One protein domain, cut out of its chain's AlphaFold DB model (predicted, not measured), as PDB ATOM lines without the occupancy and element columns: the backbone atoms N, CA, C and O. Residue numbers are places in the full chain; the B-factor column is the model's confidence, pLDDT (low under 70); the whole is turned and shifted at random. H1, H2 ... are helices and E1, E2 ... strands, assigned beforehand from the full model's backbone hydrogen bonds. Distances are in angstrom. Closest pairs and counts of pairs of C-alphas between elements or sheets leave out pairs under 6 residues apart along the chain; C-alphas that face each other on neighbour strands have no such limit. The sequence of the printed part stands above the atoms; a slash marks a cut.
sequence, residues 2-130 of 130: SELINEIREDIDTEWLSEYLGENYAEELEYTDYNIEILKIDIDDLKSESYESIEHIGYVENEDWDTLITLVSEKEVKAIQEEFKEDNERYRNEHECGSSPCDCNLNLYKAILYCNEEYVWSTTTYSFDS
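Overview. This is residues 2 to 130 of the 130 residues of an uncharacterized protein of marine metagenome (UniProt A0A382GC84). A twisted sheet of four strands forms the core, and its long hairpin of E3 and E4 runs along the longest axis. The long helix H6 crosses one face slantwise with the short H5 over edge strand E2, and H2 covers part of the other face, making three layers; H1 and H4 sit by one end of the sheet, and residues 96 to 101 stick out past the other. The printed part has 129 residues with six named helices and four named strands, in the order H1 H2 H3 E1 H4 E2 H5 H6 E3 E4. The sheet is mixed, in the order E2 E1 E3 E4, and the class is mixed, helices and strands. The whole is compact, with a radius of gyration of the C-alphas of 15.5 A, yet elongated, spanning 50 by 30 by 25 A.

Arrangement. H1, residues 2 to 11, is on the sheet; its closest C-alphas to E4, residues 118 to 129, are Arg 9 and Val 120, 7.0 A apart. H2, residues 14 to 26, is on the sheet at a height of 7.7 A, over E4 and only just over E3, residues 105 to 115, with 3 of its C-alphas on E3. It runs slantwise to the strands, at 54 degrees to E4 on the local plane; the closest C-alphas of H2 and E4 are Ser 18 and Thr 123, 5.6 A apart. H3, residues 28 to 31, only grazes the sheet with residues 28 to 30. E1, residues 36 to 40, is parallel to E3, with N 39 and O 112 at 2.8 A. H4, residues 43 to 47, only grazes the sheet with residues 43 to 46. E2, residues 55 to 60, is antiparallel to E1, with N 38 and O 58 at 2.9 A. H5, residues 65 to 71, runs along E2 at a height of 8.2 A, on the opposite face from H2. H6, residues 74 to 94, is on the same face as H5, at a height of 8.7 A over E1, E3 and E4. H5 and H6 only just touch, with 3 pairs of C-alphas within 8 A, made by residue 77 alone of H6; the closest are Ile 69 and Val 77, 6.2 A apart. E3 and E4 form an antiparallel hairpin, with N 109 and O 125 at 2.9 A, and E4 bends by 54 degrees at residue 121. Every O i to N i+4 pair is within hydrogen-bond range in H1, H2, H4 and H6; H5 has 1 of 3, beside 3 of 4 O i to N i+3 pairs, and H3 is too short for an i+4 pair.

Along the chain. H1 begins at C-alpha 2, (230.644, 273.087, 294.460). H6 is 30.5 A long from first to last C-alpha, E3 33.2 A and E4 33.7 A. E4 ends at C-alpha 129, (243.373, 240.499, 276.633).

Size, cuts and confidence. The C-alphas farthest apart are those of Asp 44 and Ser 100, 51.0 A. The printed part has no cut, and no link is long. The mean pLDDT of the printed part is 90.7; residues 2, 97 to 103 and 130 are under 70.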
ATOM      1  N   SER A   2     230.814 273.283 295.912       65.31
ATOM      2  CA  SER A   2     230.644 273.087 294.460       65.31
ATOM      3  C   SER A   2     231.042 274.251 293.558       65.31
ATOM      4  O   SER A   2     231.697 274.038 292.547       65.31
ATOM      5  N   GLU A   3     230.673 275.489 293.903       72.31
ATOM      6  CA  GLU A   3     231.073 276.668 293.116       72.31
ATOM      7  C   GLU A   3     232.596 276.870 293.125       72.31
ATOM      8  O   GLU A   3     233.176 277.164 292.090       72.31
ATOM      9  N   LEU A   4     233.250 276.595 294.256       83.50
ATOM     10  CA  LEU A   4     234.697 276.714 294.408       83.50
ATOM     11  C   LEU A   4     235.450 275.613 293.646       83.50
ATOM     12  O   LEU A   4     236.461 275.905 293.025       83.50
ATOM     13  N   ILE A   5     234.972 274.362 293.668       86.06
ATOM     14  CA  ILE A   5     235.601 273.275 292.895       86.06
ATOM     15  C   ILE A   5     235.445 273.513 291.393       86.06
ATOM     16  O   ILE A   5     236.392 273.290 290.648       86.06
ATOM     17  N   ASN A   6     234.292 274.010 290.941       84.94
ATOM     18  CA  ASN A   6     234.104 274.351 289.531       84.94
ATOM     19  C   ASN A   6     235.052 275.465 289.074       84.94
ATOM     20  O   ASN A   6     235.655 275.318 288.020       84.94
ATOM     21  N   GLU A   7     235.224 276.523 289.872       88.44
ATOM     22  CA  GLU A   7     236.203 277.582 289.582       88.44
ATOM     23  C   GLU A   7     237.628 277.015 289.491       88.44
ATOM     24  O   GLU A   7     238.332 277.274 288.523       88.44
ATOM     25  N   ILE A   8     238.033 276.166 290.443       89.44
ATOM     26  CA  ILE A   8     239.362 275.535 290.420       89.44
ATOM     27  C   ILE A   8     239.542 274.672 289.165       89.44
ATOM     28  O   ILE A   8     240.594 274.714 288.538       89.44
ATOM     29  N   ARG A   9     238.518 273.912 288.766       85.38
ATOM     30  CA  ARG A   9     238.565 273.062 287.566       85.38
ATOM     31  C   ARG A   9     238.752 273.849 286.271       85.38
ATOM     32  O   ARG A   9     239.260 273.279 285.312       85.38
ATOM     33  N   GLU A  10     238.320 275.106 286.223       89.00
ATOM     34  CA  GLU A  10     238.550 275.982 285.067       89.00
ATOM     35  C   GLU A  10     239.992 276.518 285.013       89.00
ATOM     36  O   GLU A  10     240.448 276.904 283.937       89.00
ATOM     37  N   ASP A  11     240.700 276.513 286.147       91.50
ATOM     38  CA  ASP A  11     242.041 277.083 286.291       91.50
ATOM     39  C   ASP A  11     243.176 276.039 286.235       91.50
ATOM     40  O   ASP A  11     244.299 276.400 285.882       91.50
ATOM     41  N   ILE A  12     242.913 274.771 286.580       93.50
ATOM     42  CA  ILE A  12     243.924 273.694 286.568       93.50
ATOM     43  C   ILE A  12     244.169 273.124 285.166       93.50
ATOM     44  O   ILE A  12     243.274 273.088 284.315       93.50
ATOM     45  N   ASP A  13     245.368 272.588 284.941       94.75
ATOM     46  CA  ASP A  13     245.704 271.871 283.718       94.75
ATOM     47  C   ASP A  13     245.089 270.461 283.732       94.75
ATOM     48  O   ASP A  13     245.640 269.492 284.261       94.75
ATOM     49  N   THR A  14     243.901 270.345 283.138       93.00
ATOM     50  CA  THR A  14     243.193 269.060 283.032       93.00
ATOM     51  C   THR A  14     243.885 268.052 282.112       93.00
ATOM     52  O   THR A  14     243.636 266.857 282.259       93.00
ATOM     53  N   GLU A  15     244.734 268.492 281.174       94.62
ATOM     54  CA  GLU A  15     245.504 267.587 280.310       94.62
ATOM     55  C   GLU A  15     246.586 266.911 281.149       94.62
ATOM     56  O   GLU A  15     246.610 265.684 281.248       94.62
ATOM     57  N   TRP A  16     247.367 267.711 281.878       94.75
ATOM     58  CA  TRP A  16     248.369 267.208 282.816       94.75
ATOM     59  C   TRP A  16     247.757 266.347 283.928       94.75
ATOM     60  O   TRP A  16     248.276 265.278 284.243       94.75
ATOM     61  N   LEU A  17     246.623 266.761 284.502       95.81
ATOM     62  CA  LEU A  17     245.913 265.950 285.496       95.81
ATOM     63  C   LEU A  17     245.439 264.614 284.906       95.81
ATOM     64  O   LEU A  17     245.490 263.594 285.592       95.81
ATOM     65  N   SER A  18     244.986 264.608 283.648       95.88
ATOM     66  CA  SER A  18     244.547 263.379 282.985       95.88
ATOM     67  C   SER A  18     245.699 262.400 282.806       95.88
ATOM     68  O   SER A  18     245.535 261.228 283.144       95.88
ATOM     69  N   GLU A  19     246.847 262.883 282.319       96.44
ATOM     70  CA  GLU A  19     248.079 262.097 282.177       96.44
ATOM     71  C   GLU A  19     248.538 261.563 283.535       96.44
ATOM     72  O   GLU A  19     248.735 260.360 283.689       96.44
ATOM     73  N   TYR A  20     248.603 262.426 284.554       96.62
ATOM     74  CA  TYR A  20     249.036 262.035 285.892       96.62
ATOM     75  C   TYR A  20     248.152 260.938 286.497       96.62
ATOM     76  O   TYR A  20     248.671 259.939 287.001       96.62
ATOM     77  N   LEU A  21     246.823 261.098 286.433       97.75
ATOM     78  CA  LEU A  21     245.875 260.095 286.927       97.75
ATOM     79  C   LEU A  21     245.912 258.800 286.108       97.75
ATOM     80  O   LEU A  21     245.731 257.719 286.666       97.75
ATOM     81  N   GLY A  22     246.139 258.910 284.798       97.12
ATOM     82  CA  GLY A  22     246.307 257.774 283.901       97.12
ATOM     83  C   GLY A  22     247.512 256.929 284.299       97.12
ATOM     84  O   GLY A  22     247.344 255.787 284.715       97.12
ATOM     85  N   GLU A  23     248.701 257.524 284.242       96.12
ATOM     86  CA  GLU A  23     249.980 256.828 284.425       96.12
ATOM     87  C   GLU A  23     250.190 256.307 285.854       96.12
ATOM     88  O   GLU A  23     250.784 255.250 286.037       96.12
ATOM     89  N   ASN A  24     249.734 257.035 286.883       96.44
ATOM     90  CA  ASN A  24     250.072 256.699 288.276       96.44
ATOM     91  C   ASN A  24     248.997 255.887 289.006       96.44
ATOM     92  O   ASN A  24     249.273 255.383 290.093       96.44
ATOM     93  N   TYR A  25     247.786 255.789 288.453       97.44
ATOM     94  CA  TYR A  25     246.665 255.128 289.125       97.44
ATOM     95  C   TYR A  25     245.893 254.218 288.174       97.44
ATOM     96  O   TYR A  25     245.820 253.013 288.401       97.44
ATOM     97  N   ALA A  26     245.344 254.754 287.080       96.62
ATOM     98  CA  ALA A  26     244.492 253.955 286.199       96.62
ATOM     99  C   ALA A  26     245.264 252.820 285.498       96.62
ATOM    100  O   ALA A  26     244.758 251.707 285.434       96.62
ATOM    101  N   GLU A  27     246.478 253.061 284.995       96.00
ATOM    102  CA  GLU A  27     247.313 252.011 284.383       96.00
ATOM    103  C   GLU A  27     247.788 250.966 285.399       96.00
ATOM    104  O   GLU A  27     247.836 249.780 285.084       96.00
ATOM    105  N   GLU A  28     248.068 251.369 286.639       95.69
ATOM    106  CA  GLU A  28     248.524 250.443 287.680       95.69
ATOM    107  C   GLU A  28     247.466 249.380 288.018       95.69
ATOM    108  O   GLU A  28     247.813 248.253 288.388       95.69
ATOM    109  N   LEU A  29     246.179 249.695 287.826       96.06
ATOM    110  CA  LEU A  29     245.079 248.749 288.018       96.06
ATOM    111  C   LEU A  29     245.156 247.538 287.079       96.06
ATOM    112  O   LEU A  29     244.669 246.476 287.465       96.06
ATOM    113  N   GLU A  30     245.815 247.647 285.918       93.81
ATOM    114  CA  GLU A  30     246.036 246.523 284.990       93.81
ATOM    115  C   GLU A  30     246.777 245.354 285.651       93.81
ATOM    116  O   GLU A  30     246.614 244.194 285.273       93.81
ATOM    117  N   TYR A  31     247.566 245.643 286.684       92.94
ATOM    118  CA  TYR A  31     248.326 244.650 287.434       92.94
ATOM    119  C   TYR A  31     247.607 244.185 288.710       92.94
ATOM    120  O   TYR A  31     248.221 243.539 289.568       92.94
ATOM    121  N   THR A  32     246.318 244.502 288.849       93.19
ATOM    122  CA  THR A  32     245.474 244.181 290.006       93.19
ATOM    123  C   THR A  32     244.177 243.487 289.582       93.19
ATOM    124  O   THR A  32     243.874 243.379 288.400       93.19
ATOM    125  N   ASP A  33     243.389 243.033 290.560       93.25
ATOM    126  CA  ASP A  33     242.045 242.489 290.316       93.25
ATOM    127  C   ASP A  33     240.959 243.592 290.241       93.25
ATOM    128  O   ASP A  33     239.776 243.291 290.100       93.25
ATOM    129  N   TYR A  34     241.335 244.874 290.356       96.31
ATOM    130  CA  TYR A  34     240.408 246.003 290.454       96.31
ATOM    131  C   TYR A  34     240.319 246.809 289.153       96.31
ATOM    132  O   TYR A  34     241.232 246.826 288.334       96.31
ATOM    133  N   ASN A  35     239.214 247.536 288.982       96.31
ATOM    134  CA  ASN A  35     238.936 248.331 287.783       96.31
ATOM    135  C   ASN A  35     238.714 249.811 288.074       96.31
ATOM    136  O   ASN A  35     238.775 250.628 287.159       96.31
ATOM    137  N   ILE A  36     238.431 250.174 289.321       97.56
ATOM    138  CA  ILE A  36     238.211 251.561 289.714       97.56
ATOM    139  C   ILE A  36     239.032 251.854 290.960       97.56
ATOM    140  O   ILE A  36     238.981 251.109 291.939       97.56
ATOM    141  N   GLU A  37     239.730 252.980 290.940       98.00
ATOM    142  CA  GLU A  37     240.382 253.561 292.102       98.00
ATOM    143  C   GLU A  37     239.734 254.901 292.454       98.00
ATOM    144  O   GLU A  37     239.588 255.791 291.611       98.00
ATOM    145  N   ILE A  38     239.329 255.038 293.716       98.00
ATOM    146  CA  ILE A  38     238.766 256.265 294.274       98.00
ATOM    147  C   ILE A  38     239.868 256.997 295.031       98.00
ATOM    148  O   ILE A  38     240.459 256.461 295.971       98.00
ATOM    149  N   LEU A  39     240.116 258.236 294.625       98.25
ATOM    150  CA  LEU A  39     241.208 259.080 295.090       98.25
ATOM    151  C   LEU A  39     240.670 260.362 295.712       98.25
ATOM    152  O   LEU A  39     239.608 260.865 295.337       98.25
ATOM    153  N   LYS A  40     241.438 260.937 296.633       97.50
ATOM    154  CA  LYS A  40     241.125 262.215 297.267       97.50
ATOM    155  C   LYS A  40     242.333 263.137 297.280       97.50
ATOM    156  O   LYS A  40     243.449 262.693 297.509       97.50
ATOM    157  N   ILE A  41     242.091 264.431 297.111       96.75
ATOM    158  CA  ILE A  41     243.102 265.480 297.259       96.75
ATOM    159  C   ILE A  41     242.597 266.612 298.157       96.75
ATOM    160  O   ILE A  41     241.394 266.906 298.204       96.75
ATOM    161  N   ASP A  42     243.520 267.250 298.876       95.19
ATOM    162  CA  ASP A  42     243.232 268.496 299.577       95.19
ATOM    163  C   ASP A  42     243.006 269.647 298.583       95.19
ATOM    164  O   ASP A  42     243.509 269.663 297.460       95.19
ATOM    165  N   ILE A  43     242.215 270.633 298.991       93.94
ATOM    166  CA  ILE A  43     241.876 271.762 298.130       93.94
ATOM    167  C   ILE A  43     243.072 272.670 297.829       93.94
ATOM    168  O   ILE A  43     243.138 273.240 296.739       93.94
ATOM    169  N   ASP A  44     243.994 272.841 298.775       94.06
ATOM    170  CA  ASP A  44     245.167 273.692 298.584       94.06
ATOM    171  C   ASP A  44     246.179 273.017 297.647       94.06
ATOM    172  O   ASP A  44     246.782 273.678 296.796       94.06
ATOM    173  N   ASP A  45     246.281 271.690 297.723       95.19
ATOM    174  CA  ASP A  45     247.103 270.877 296.826       95.19
ATOM    175  C   ASP A  45     246.515 270.838 295.412       95.19
ATOM    176  O   ASP A  45     247.238 271.055 294.441       95.19
ATOM    177  N   LEU A  46     245.190 270.693 295.280       94.62
ATOM    178  CA  LEU A  46     244.509 270.774 293.985       94.62
ATOM    179  C   LEU A  46     244.739 272.129 293.303       94.62
ATOM    180  O   LEU A  46     245.059 272.178 292.121       94.62
ATOM    181  N   LYS A  47     244.620 273.235 294.045       92.94
ATOM    182  CA  LYS A  47     244.850 274.595 293.518       92.94
ATOM    183  C   LYS A  47     246.289 274.858 293.099       92.94
ATOM    184  O   LYS A  47     246.529 275.725 292.267       92.94
ATOM    185  N   SER A  48     247.237 274.207 293.763       94.00
ATOM    186  CA  SER A  48     248.662 274.346 293.467       94.00
ATOM    187  C   SER A  48     249.168 273.286 292.491       94.00
ATOM    188  O   SER A  48     250.361 273.276 292.196       94.00
ATOM    189  N   GLU A  49     248.270 272.425 291.996       93.12
ATOM    190  CA  GLU A  49     248.563 271.308 291.094       93.12
ATOM    191  C   GLU A  49     249.636 270.363 291.663       93.12
ATOM    192  O   GLU A  49     250.464 269.796 290.949       93.12
ATOM    193  N   SER A  50     249.637 270.203 292.991       94.12
ATOM    194  CA  SER A  50     250.548 269.321 293.712       94.12
ATOM    195  C   SER A  50     249.888 267.965 293.945       94.12
ATOM    196  O   SER A  50     249.253 267.722 294.963       94.12
ATOM    197  N   TYR A  51     250.027 267.063 292.977       93.81
ATOM    198  CA  TYR A  51     249.330 265.769 292.994       93.81
ATOM    199  C   TYR A  51     250.040 264.663 293.795       93.81
ATOM    200  O   TYR A  51     249.492 263.578 293.966       93.81
ATOM    201  N   GLU A  52     251.231 264.934 294.339       91.62
ATOM    202  CA  GLU A  52     251.995 263.975 295.155       91.62
ATOM    203  C   GLU A  52     251.305 263.621 296.487       91.62
ATOM    204  O   GLU A  52     251.642 262.611 297.106       91.62
ATOM    205  N   SER A  53     250.367 264.453 296.947       91.62
ATOM    206  CA  SER A  53     249.615 264.258 298.191       91.62
ATOM    207  C   SER A  53     248.273 263.552 297.998       91.62
ATOM    208  O   SER A  53     247.514 263.435 298.960       91.62
ATOM    209  N   ILE A  54     247.965 263.089 296.781       96.81
ATOM    210  CA  ILE A  54     246.736 262.340 296.518       96.81
ATOM    211  C   ILE A  54     246.686 261.096 297.416       96.81
ATOM    212  O   ILE A  54     247.624 260.305 297.503       96.81
ATOM    213  N   GLU A  55     245.552 260.931 298.088       96.75
ATOM    214  CA  GLU A  55     245.274 259.825 298.988       96.75
ATOM    215  C   GLU A  55     244.380 258.789 298.304       96.75
ATOM    216  O   GLU A  55     243.347 259.118 297.714       96.75
ATOM    217  N   HIS A  56     244.743 257.518 298.461       96.25
ATOM    218  CA  HIS A  56     243.888 256.395 298.102       96.25
ATOM    219  C   HIS A  56     242.739 256.233 299.109       96.25
ATOM    220  O   HIS A  56     242.970 256.170 300.320       96.25
ATOM    221  N   ILE A  57     241.509 256.099 298.608       96.50
ATOM    222  CA  ILE A  57     240.303 255.910 299.425       96.50
ATOM    223  C   ILE A  57     239.768 254.482 299.332       96.50
ATOM    224  O   ILE A  57     239.365 253.914 300.349       96.50
ATOM    225  N   GLY A  58     239.754 253.898 298.136       96.31
ATOM    226  CA  GLY A  58     239.287 252.530 297.944       96.31
ATOM    227  C   GLY A  58     239.438 252.037 296.512       96.31
ATOM    228  O   GLY A  58     239.484 252.829 295.570       96.31
ATOM    229  N   TYR A  59     239.487 250.715 296.372       97.50
ATOM    230  CA  TYR A  59     239.444 250.015 295.094       97.50
ATOM    231  C   TYR A  59     238.092 249.337 294.895       97.50
ATOM    232  O   TYR A  59     237.449 248.926 295.864       97.50
ATOM    233  N   VAL A  60     237.684 249.198 293.637       96.50
ATOM    234  CA  VAL A  60     236.446 248.520 293.252       96.50
ATOM    235  C   VAL A  60     236.689 247.664 292.011       96.50
ATOM    236  O   VAL A  60     237.312 248.110 291.046       96.50
ATOM    237  N   GLU A  61     236.200 246.427 292.038       95.19
ATOM    238  CA  GLU A  61     236.180 245.533 290.875       95.19
ATOM    239  C   GLU A  61     235.114 245.982 289.866       95.19
ATOM    240  O   GLU A  61     234.140 246.659 290.213       95.19
ATOM    241  N   ASN A  62     235.259 245.598 288.599       87.81
ATOM    242  CA  ASN A  62     234.218 245.864 287.611       87.81
ATOM    243  C   ASN A  62     232.882 245.247 288.057       87.81
ATOM    244  O   ASN A  62     232.820 244.108 288.507       87.81
ATOM    245  N   GLU A  63     231.803 246.007 287.893       89.81
ATOM    246  CA  GLU A  63     230.443 245.643 288.304       89.81
ATOM    247  C   GLU A  63     230.185 245.512 289.821       89.81
ATOM    248  O   GLU A  63     229.031 245.298 290.207       89.81
ATOM    249  N   ASP A  64     231.177 245.735 290.697       95.25
ATOM    250  CA  ASP A  64     230.980 245.766 292.157       95.25
ATOM    251  C   ASP A  64     230.447 247.128 292.649       95.25
ATOM    252  O   ASP A  64     231.075 247.904 293.377       95.25
ATOM    253  N   TRP A  65     229.224 247.438 292.230       94.69
ATOM    254  CA  TRP A  65     228.554 248.696 292.565       94.69
ATOM    255  C   TRP A  65     228.162 248.804 294.044       94.69
ATOM    256  O   TRP A  65     227.991 249.917 294.547       94.69
ATOM    257  N   ASP A  66     228.031 247.666 294.730       95.25
ATOM    258  CA  ASP A  66     227.725 247.599 296.161       95.25
ATOM    259  C   ASP A  66     228.922 248.058 297.006       95.25
ATOM    260  O   ASP A  66     228.735 248.694 298.046       95.25
ATOM    261  N   THR A  67     230.152 247.812 296.548       95.06
ATOM    262  CA  THR A  67     231.340 248.431 297.145       95.06
ATOM    263  C   THR A  67     231.428 249.910 296.766       95.06
ATOM    264  O   THR A  67     231.624 250.752 297.647       95.06
ATOM    265  N   LEU A  68     231.196 250.274 295.497       95.12
ATOM    266  CA  LEU A  68     231.305 251.667 295.038       95.12
ATOM    267  C   LEU A  68     230.378 252.632 295.798       95.12
ATOM    268  O   LEU A  68     230.811 253.709 296.205       95.12
ATOM    269  N   ILE A  69     229.122 252.246 296.052       95.75
ATOM    270  CA  ILE A  69     228.149 253.073 296.796       95.75
ATOM    271  C   ILE A  69     228.568 253.344 298.253       95.75
ATOM    272  O   ILE A  69     228.038 254.252 298.890       95.75
ATOM    273  N   THR A  70     229.511 252.573 298.805       95.38
ATOM    274  CA  THR A  70     230.056 252.833 300.148       95.38
ATOM    275  C   THR A  70     231.129 253.926 300.148       95.38
ATOM    276  O   THR A  70     231.426 254.478 301.207       95.38
ATOM    277  N   LEU A  71     231.683 254.246 298.973       94.69
ATOM    278  CA  LEU A  71     232.781 255.194 298.776       94.69
ATOM    279  C   LEU A  71     232.303 256.538 298.211       94.69
ATOM    280  O   LEU A  71     232.880 257.574 298.533       94.69
ATOM    281  N   VAL A  72     231.259 256.524 297.378       93.75
ATOM    282  CA  VAL A  72     230.731 257.707 296.679       93.75
ATOM    283  C   VAL A  72     229.204 257.767 296.758       93.75
ATOM    284  O   VAL A  72     228.543 256.829 297.203       93.75
ATOM    285  N   SER A  73     228.603 258.874 296.325       93.12
ATOM    286  CA  SER A  73     227.147 259.021 296.371       93.12
ATOM    287  C   SER A  73     226.422 258.132 295.349       93.12
ATOM    288  O   SER A  73     226.930 257.839 294.269       93.12
ATOM    289  N   GLU A  74     225.156 257.788 295.617       94.75
ATOM    290  CA  GLU A  74     224.296 257.053 294.665       94.75
ATOM    291  C   GLU A  74     224.210 257.706 293.278       94.75
ATOM    292  O   GLU A  74     224.025 257.030 292.264       94.75
ATOM    293  N   LYS A  75     224.279 259.041 293.231       93.38
ATOM    294  CA  LYS A  75     224.252 259.791 291.977       93.38
ATOM    295  C   LYS A  75     225.520 259.523 291.166       93.38
ATOM    296  O   LYS A  75     225.432 259.375 289.952       93.38
ATOM    297  N   GLU A  76     226.665 259.457 291.833       94.12
ATOM    298  CA  GLU A  76     227.963 259.210 291.204       94.12
ATOM    299  C   GLU A  76     228.097 257.767 290.754       94.12
ATOM    300  O   GLU A  76     228.526 257.547 289.630       94.12
ATOM    301  N   VAL A  77     227.614 256.800 291.543       94.94
ATOM    302  CA  VAL A  77     227.536 255.394 291.107       94.94
ATOM    303  C   VAL A  77     226.827 255.289 289.755       94.94
ATOM    304  O   VAL A  77     227.326 254.635 288.846       94.94
ATOM    305  N   LYS A  78     225.685 255.970 289.588       95.56
ATOM    306  CA  LYS A  78     224.936 255.956 288.320       95.56
ATOM    307  C   LYS A  78     225.701 256.613 287.175       95.56
ATOM    308  O   LYS A  78     225.699 256.067 286.080       95.56
ATOM    309  N   ALA A  79     226.348 257.750 287.427       94.50
ATOM    310  CA  ALA A  79     227.155 258.429 286.416       94.50
ATOM    311  C   ALA A  79     228.334 257.552 285.962       94.50
ATOM    312  O   ALA A  79     228.520 257.342 284.769       94.50
ATOM    313  N   ILE A  80     229.055 256.945 286.907       94.62
ATOM    314  CA  ILE A  80     230.178 256.041 286.627       94.62
ATOM    315  C   ILE A  80     229.702 254.805 285.853       94.62
ATOM    316  O   ILE A  80     230.343 254.401 284.888       94.62
ATOM    317  N   GLN A  81     228.553 254.226 286.219       94.69
ATOM    318  CA  GLN A  81     227.945 253.112 285.481       94.69
ATOM    319  C   GLN A  81     227.598 253.469 284.030       94.69
ATOM    320  O   GLN A  81     227.696 252.611 283.153       94.69
ATOM    321  N   GLU A  82     227.117 254.687 283.778       94.69
ATOM    322  CA  GLU A  82     226.815 255.175 282.429       94.69
ATOM    323  C   GLU A  82     228.110 255.384 281.631       94.69
ATOM    324  O   GLU A  82     228.231 254.833 280.538       94.69
ATOM    325  N   GLU A  83     229.111 256.045 282.216       93.06
ATOM    326  CA  GLU A  83     230.424 256.257 281.593       93.06
ATOM    327  C   GLU A  83     231.123 254.939 281.236       93.06
ATOM    328  O   GLU A  83     231.610 254.788 280.120       93.06
ATOM    329  N   PHE A  84     231.118 253.941 282.129       92.12
ATOM    330  CA  PHE A  84     231.710 252.627 281.845       92.12
ATOM    331  C   PHE A  84     231.047 251.930 280.654       92.12
ATOM    332  O   PHE A  84     231.726 251.257 279.880       92.12
ATOM    333  N   LYS A  85     229.727 252.076 280.485       91.44
ATOM    334  CA  LYS A  85     229.014 251.508 279.330       91.44
ATOM    335  C   LYS A  85     229.409 252.215 278.040       91.44
ATOM    336  O   LYS A  85     229.703 251.541 277.057       91.44
ATOM    337  N   GLU A  86     229.442 253.545 278.058       92.88
ATOM    338  CA  GLU A  86     229.835 254.354 276.902       92.88
ATOM    339  C   GLU A  86     231.290 254.093 276.495       92.88
ATOM    340  O   GLU A  86     231.569 253.884 275.313       92.88
ATOM    341  N   ASP A  87     232.207 254.028 277.463       91.69
ATOM    342  CA  ASP A  87     233.616 253.711 277.240       91.69
ATOM    343  C   ASP A  87     233.773 252.292 276.667       91.69
ATOM    344  O   ASP A  87     234.497 252.096 275.689       91.69
ATOM    345  N   ASN A  88     233.043 251.304 277.198       89.56
ATOM    346  CA  ASN A  88     233.081 249.933 276.682       89.56
ATOM    347  C   ASN A  88     232.630 249.865 275.217       89.56
ATOM    348  O   ASN A  88     233.306 249.257 274.384       89.56
ATOM    349  N   GLU A  89     231.511 250.513 274.886       89.19
ATOM    350  CA  GLU A  89     231.006 250.584 273.515       89.19
ATOM    351  C   GLU A  89     231.984 251.317 272.590       89.19
ATOM    352  O   GLU A  89     232.264 250.830 271.491       89.19
ATOM    353  N   ARG A  90     232.538 252.455 273.027       88.56
ATOM    354  CA  ARG A  90     233.520 253.234 272.260       88.56
ATOM    355  C   ARG A  90     234.739 252.386 271.915       88.56
ATOM    356  O   ARG A  90     235.022 252.187 270.735       88.56
ATOM    357  N   TYR A  91     235.414 251.831 272.918       88.44
ATOM    358  CA  TYR A  91     236.674 251.123 272.701       88.44
ATOM    359  C   TYR A  91     236.487 249.810 271.942       88.44
ATOM    360  O   TYR A  91     237.323 249.463 271.110       88.44
ATOM    361  N   ARG A  92     235.366 249.102 272.128       84.88
ATOM    362  CA  ARG A  92     235.052 247.927 271.296       84.88
ATOM    363  C   ARG A  92     234.825 248.283 269.830       84.88
ATOM    364  O   ARG A  92     235.208 247.500 268.967       84.88
ATOM    365  N   ASN A  93     234.203 249.426 269.545       82.62
ATOM    366  CA  ASN A  93     233.980 249.883 268.172       82.62
ATOM    367  C   ASN A  93     235.269 250.389 267.503       82.62
ATOM    368  O   ASN A  93     235.412 250.259 266.289       82.62
ATOM    369  N   GLU A  94     236.189 250.960 268.280       82.12
ATOM    370  CA  GLU A  94     237.500 251.425 267.807       82.12
ATOM    371  C   GLU A  94     238.511 250.282 267.629       82.12
ATOM    372  O   GLU A  94     239.459 250.411 266.853       82.12
ATOM    373  N   HIS A  95     238.314 249.149 268.309       78.88
ATOM    374  CA  HIS A  95     239.223 248.013 268.236       78.88
ATOM    375  C   HIS A  95     239.104 247.249 266.909       78.88
ATOM    376  O   HIS A  95     238.161 246.489 266.664       78.88
ATOM    377  N   GLU A  96     240.114 247.402 266.052       70.25
ATOM    378  CA  GLU A  96     240.252 246.627 264.821       70.25
ATOM    379  C   GLU A  96     240.669 245.179 265.122       70.25
ATOM    380  O   GLU A  96     241.846 244.821 265.159       70.25
ATOM    381  N   CYS A  97     239.677 244.316 265.306       66.81
ATOM    382  CA  CYS A  97     239.891 242.897 265.545       66.81
ATOM    383  C   CYS A  97     239.915 242.109 264.231       66.81
ATOM    384  O   CYS A  97     238.959 242.134 263.453       66.81
ATOM    385  N   GLY A  98     240.988 241.352 263.987       61.69
ATOM    386  CA  GLY A  98     241.140 240.522 262.781       61.69
ATOM    387  C   GLY A  98     240.188 239.315 262.699       61.69
ATOM    388  O   GLY A  98     240.173 238.608 261.689       61.69
ATOM    389  N   SER A  99     239.400 239.069 263.747       63.91
ATOM    390  CA  SER A  99     238.452 237.960 263.893       63.91
ATOM    391  C   SER A  99     237.025 238.474 264.101       63.91
ATOM    392  O   SER A  99     236.803 239.455 264.805       63.91
ATOM    393  N   SER A 100     236.044 237.801 263.484       58.88
ATOM    394  CA  SER A 100     234.615 238.102 263.639       58.88
ATOM    395  C   SER A 100     233.850 236.855 264.118       58.88
ATOM    396  O   SER A 100     233.828 235.861 263.382       58.88
ATOM    397  N   PRO A 101     233.216 236.885 265.313       60.91
ATOM    398  CA  PRO A 101     233.225 237.990 266.281       60.91
ATOM    399  C   PRO A 101     234.610 238.190 266.916       60.91
ATOM    400  O   PRO A 101     235.425 237.268 266.939       60.91
ATOM    401  N   CYS A 102     234.872 239.405 267.397       65.38
ATOM    402  CA  CYS A 102     236.082 239.669 268.159       65.38
ATOM    403  C   CYS A 102     235.979 238.998 269.527       65.38
ATOM    404  O   CYS A 102     235.013 239.254 270.243       65.38
ATOM    405  N   ASP A 103     236.954 238.157 269.864       67.69
ATOM    406  CA  ASP A 103     237.007 237.442 271.146       67.69
ATOM    407  C   ASP A 103     237.911 238.150 272.171       67.69
ATOM    408  O   ASP A 103     238.172 237.620 273.244       67.69
ATOM    409  N   CYS A 104     238.407 239.352 271.852       76.50
ATOM    410  CA  CYS A 104     239.243 240.120 272.767       76.50
ATOM    411  C   CYS A 104     238.414 240.597 273.962       76.50
ATOM    412  O   CYS A 104     237.370 241.259 273.813       76.50
ATOM    413  N   ASN A 105     238.896 240.269 275.156       83.94
ATOM    414  CA  ASN A 105     238.304 240.760 276.384       83.94
ATOM    415  C   ASN A 105     238.794 242.192 276.618       83.94
ATOM    416  O   ASN A 105     239.993 242.435 276.620       83.94
ATOM    417  N   LEU A 106     237.866 243.140 276.756       88.88
ATOM    418  CA  LEU A 106     238.189 244.538 277.037       88.88
ATOM    419  C   LEU A 106     238.116 244.746 278.544       88.88
ATOM    420  O   LEU A 106     237.029 244.611 279.111       88.88
ATOM    421  N   ASN A 107     239.231 245.144 279.146       91.69
ATOM    422  CA  ASN A 107     239.278 245.600 280.527       91.69
ATOM    423  C   ASN A 107     239.402 247.124 280.546       91.69
ATOM    424  O   ASN A 107     240.205 247.701 279.812       91.69
ATOM    425  N   LEU A 108     238.581 247.765 281.377       94.75
ATOM    426  CA  LEU A 108     238.613 249.205 281.613       94.75
ATOM    427  C   LEU A 108     239.130 249.460 283.020       94.75
ATOM    428  O   LEU A 108     238.713 248.778 283.960       94.75
ATOM    429  N   TYR A 109     239.984 250.466 283.150       96.38
ATOM    430  CA  TYR A 109     240.553 250.894 284.414       96.38
ATOM    431  C   TYR A 109     240.313 252.388 284.586       96.38
ATOM    432  O   TYR A 109     240.535 253.162 283.656       96.38
ATOM    433  N   LYS A 110     239.815 252.814 285.745       96.69
ATOM    434  CA  LYS A 110     239.413 254.204 285.969       96.69
ATOM    435  C   LYS A 110     239.925 254.725 287.301       96.69
ATOM    436  O   LYS A 110     239.608 254.174 288.349       96.69
ATOM    437  N   ALA A 111     240.635 255.844 287.263       97.94
ATOM    438  CA  ALA A 111     240.985 256.612 288.451       97.94
ATOM    439  C   ALA A 111     240.030 257.804 288.579       97.94
ATOM    440  O   ALA A 111     239.827 258.546 287.614       97.94
ATOM    441  N   ILE A 112     239.428 257.991 289.755       97.62
ATOM    442  CA  ILE A 112     238.446 259.052 290.010       97.62
ATOM    443  C   ILE A 112     238.911 259.906 291.184       97.62
ATOM    444  O   ILE A 112     239.043 259.411 292.301       97.62
ATOM    445  N   LEU A 113     239.119 261.198 290.935       97.69
ATOM    446  CA  LEU A 113     239.625 262.147 291.914       97.69
ATOM    447  C   LEU A 113     238.510 263.001 292.518       97.69
ATOM    448  O   LEU A 113     237.743 263.666 291.813       97.69
ATOM    449  N   TYR A 114     238.499 263.042 293.846       95.94
ATOM    450  CA  TYR A 114     237.593 263.841 294.656       95.94
ATOM    451  C   TYR A 114     238.335 264.904 295.462       95.94
ATOM    452  O   TYR A 114     239.436 264.687 295.962       95.94
ATOM    453  N   CYS A 115     237.686 266.042 295.683       94.88
ATOM    454  CA  CYS A 115     238.113 267.040 296.653       94.88
ATOM    455  C   CYS A 115     236.908 267.422 297.508       94.88
ATOM    456  O   CYS A 115     235.868 267.803 296.982       94.88
ATOM    457  N   ASN A 116     237.026 267.296 298.834       89.88
ATOM    458  CA  ASN A 116     235.926 267.567 299.773       89.88
ATOM    459  C   ASN A 116     234.595 266.872 299.408       89.88
ATOM    460  O   ASN A 116     233.543 267.501 299.470       89.88
ATOM    461  N   GLU A 117     234.651 265.581 299.046       86.94
ATOM    462  CA  GLU A 117     233.486 264.762 298.640       86.94
ATOM    463  C   GLU A 117     232.805 265.218 297.336       86.94
ATOM    464  O   GLU A 117     231.717 264.756 297.005       86.94
ATOM    465  N   GLU A 118     233.441 266.106 296.572       91.69
ATOM    466  CA  GLU A 118     232.957 266.553 295.270       91.69
ATOM    467  C   GLU A 118     233.876 266.043 294.156       91.69
ATOM    468  O   GLU A 118     235.104 266.079 294.271       91.69
ATOM    469  N   TYR A 119     233.267 265.552 293.075       92.94
ATOM    470  CA  TYR A 119     233.977 265.098 291.883       92.94
ATOM    471  C   TYR A 119     234.814 266.226 291.262       92.94
ATOM    472  O   TYR A 119     234.294 267.308 290.963       92.94
ATOM    473  N   VAL A 120     236.093 265.942 291.006       94.25
ATOM    474  CA  VAL A 120     237.026 266.857 290.339       94.25
ATOM    475  C   VAL A 120     237.260 266.410 288.902       94.25
ATOM    476  O   VAL A 120     236.934 267.136 287.959       94.25
ATOM    477  N   TRP A 121     237.826 265.217 288.733       95.56
ATOM    478  CA  TRP A 121     238.234 264.693 287.435       95.56
ATOM    479  C   TRP A 121     238.348 263.170 287.468       95.56
ATOM    480  O   TRP A 121     238.428 262.570 288.540       95.56
ATOM    481  N   SER A 122     238.368 262.540 286.299       95.56
ATOM    482  CA  SER A 122     238.674 261.121 286.170       95.56
ATOM    483  C   SER A 122     239.362 260.824 284.848       95.56
ATOM    484  O   SER A 122     239.150 261.525 283.858       95.56
ATOM    485  N   THR A 123     240.153 259.757 284.848       96.25
ATOM    486  CA  THR A 123     240.822 259.223 283.661       96.25
ATOM    487  C   THR A 123     240.472 257.749 283.527       96.25
ATOM    488  O   THR A 123     240.528 257.012 284.512       96.25
ATOM    489  N   THR A 124     240.125 257.328 282.309       95.62
ATOM    490  CA  THR A 124     239.929 255.918 281.951       95.62
ATOM    491  C   THR A 124     241.085 255.459 281.058       95.62
ATOM    492  O   THR A 124     241.363 256.089 280.036       95.62
ATOM    493  N   THR A 125     241.716 254.341 281.400       94.81
ATOM    494  CA  THR A 125     242.627 253.578 280.538       94.81
ATOM    495  C   THR A 125     242.012 252.215 280.227       94.81
ATOM    496  O   THR A 125     240.989 251.824 280.800       94.81
ATOM    497  N   TYR A 126     242.557 251.505 279.242       92.81
ATOM    498  CA  TYR A 126     241.995 250.232 278.810       92.81
ATOM    499  C   TYR A 126     243.066 249.288 278.280       92.81
ATOM    500  O   TYR A 126     244.088 249.716 277.747       92.81
ATOM    501  N   SER A 127     242.781 247.994 278.370       90.44
ATOM    502  CA  SER A 127     243.595 246.926 277.794       90.44
ATOM    503  C   SER A 127     242.701 245.899 277.101       90.44
ATOM    504  O   SER A 127     241.515 245.759 277.417       90.44
ATOM    505  N   PHE A 128     243.268 245.193 276.125       85.88
ATOM    506  CA  PHE A 128     242.620 244.054 275.484       85.88
ATOM    507  C   PHE A 128     243.409 242.788 275.808       85.88
ATOM    508  O   PHE A 128     244.565 242.668 275.393       85.88
ATOM    509  N   ASP A 129     242.782 241.828 276.486       76.25
ATOM    510  CA  ASP A 129     243.373 240.499 276.633       76.25
ATOM    511  C   ASP A 129     243.280 239.758 275.294       76.25
ATOM    512  O   ASP A 129     242.249 239.787 274.607       76.25
ATOM    513  N   SER A 130     244.389 239.114 274.927       57.03
ATOM    514  CA  SER A 130     244.562 238.337 273.690       57.03
ATOM    515  C   SER A 130     244.278 236.853 273.882       57.03
ATOM    516  O   SER A 130     244.674 236.314 274.940       57.03
TER     517      SER A 130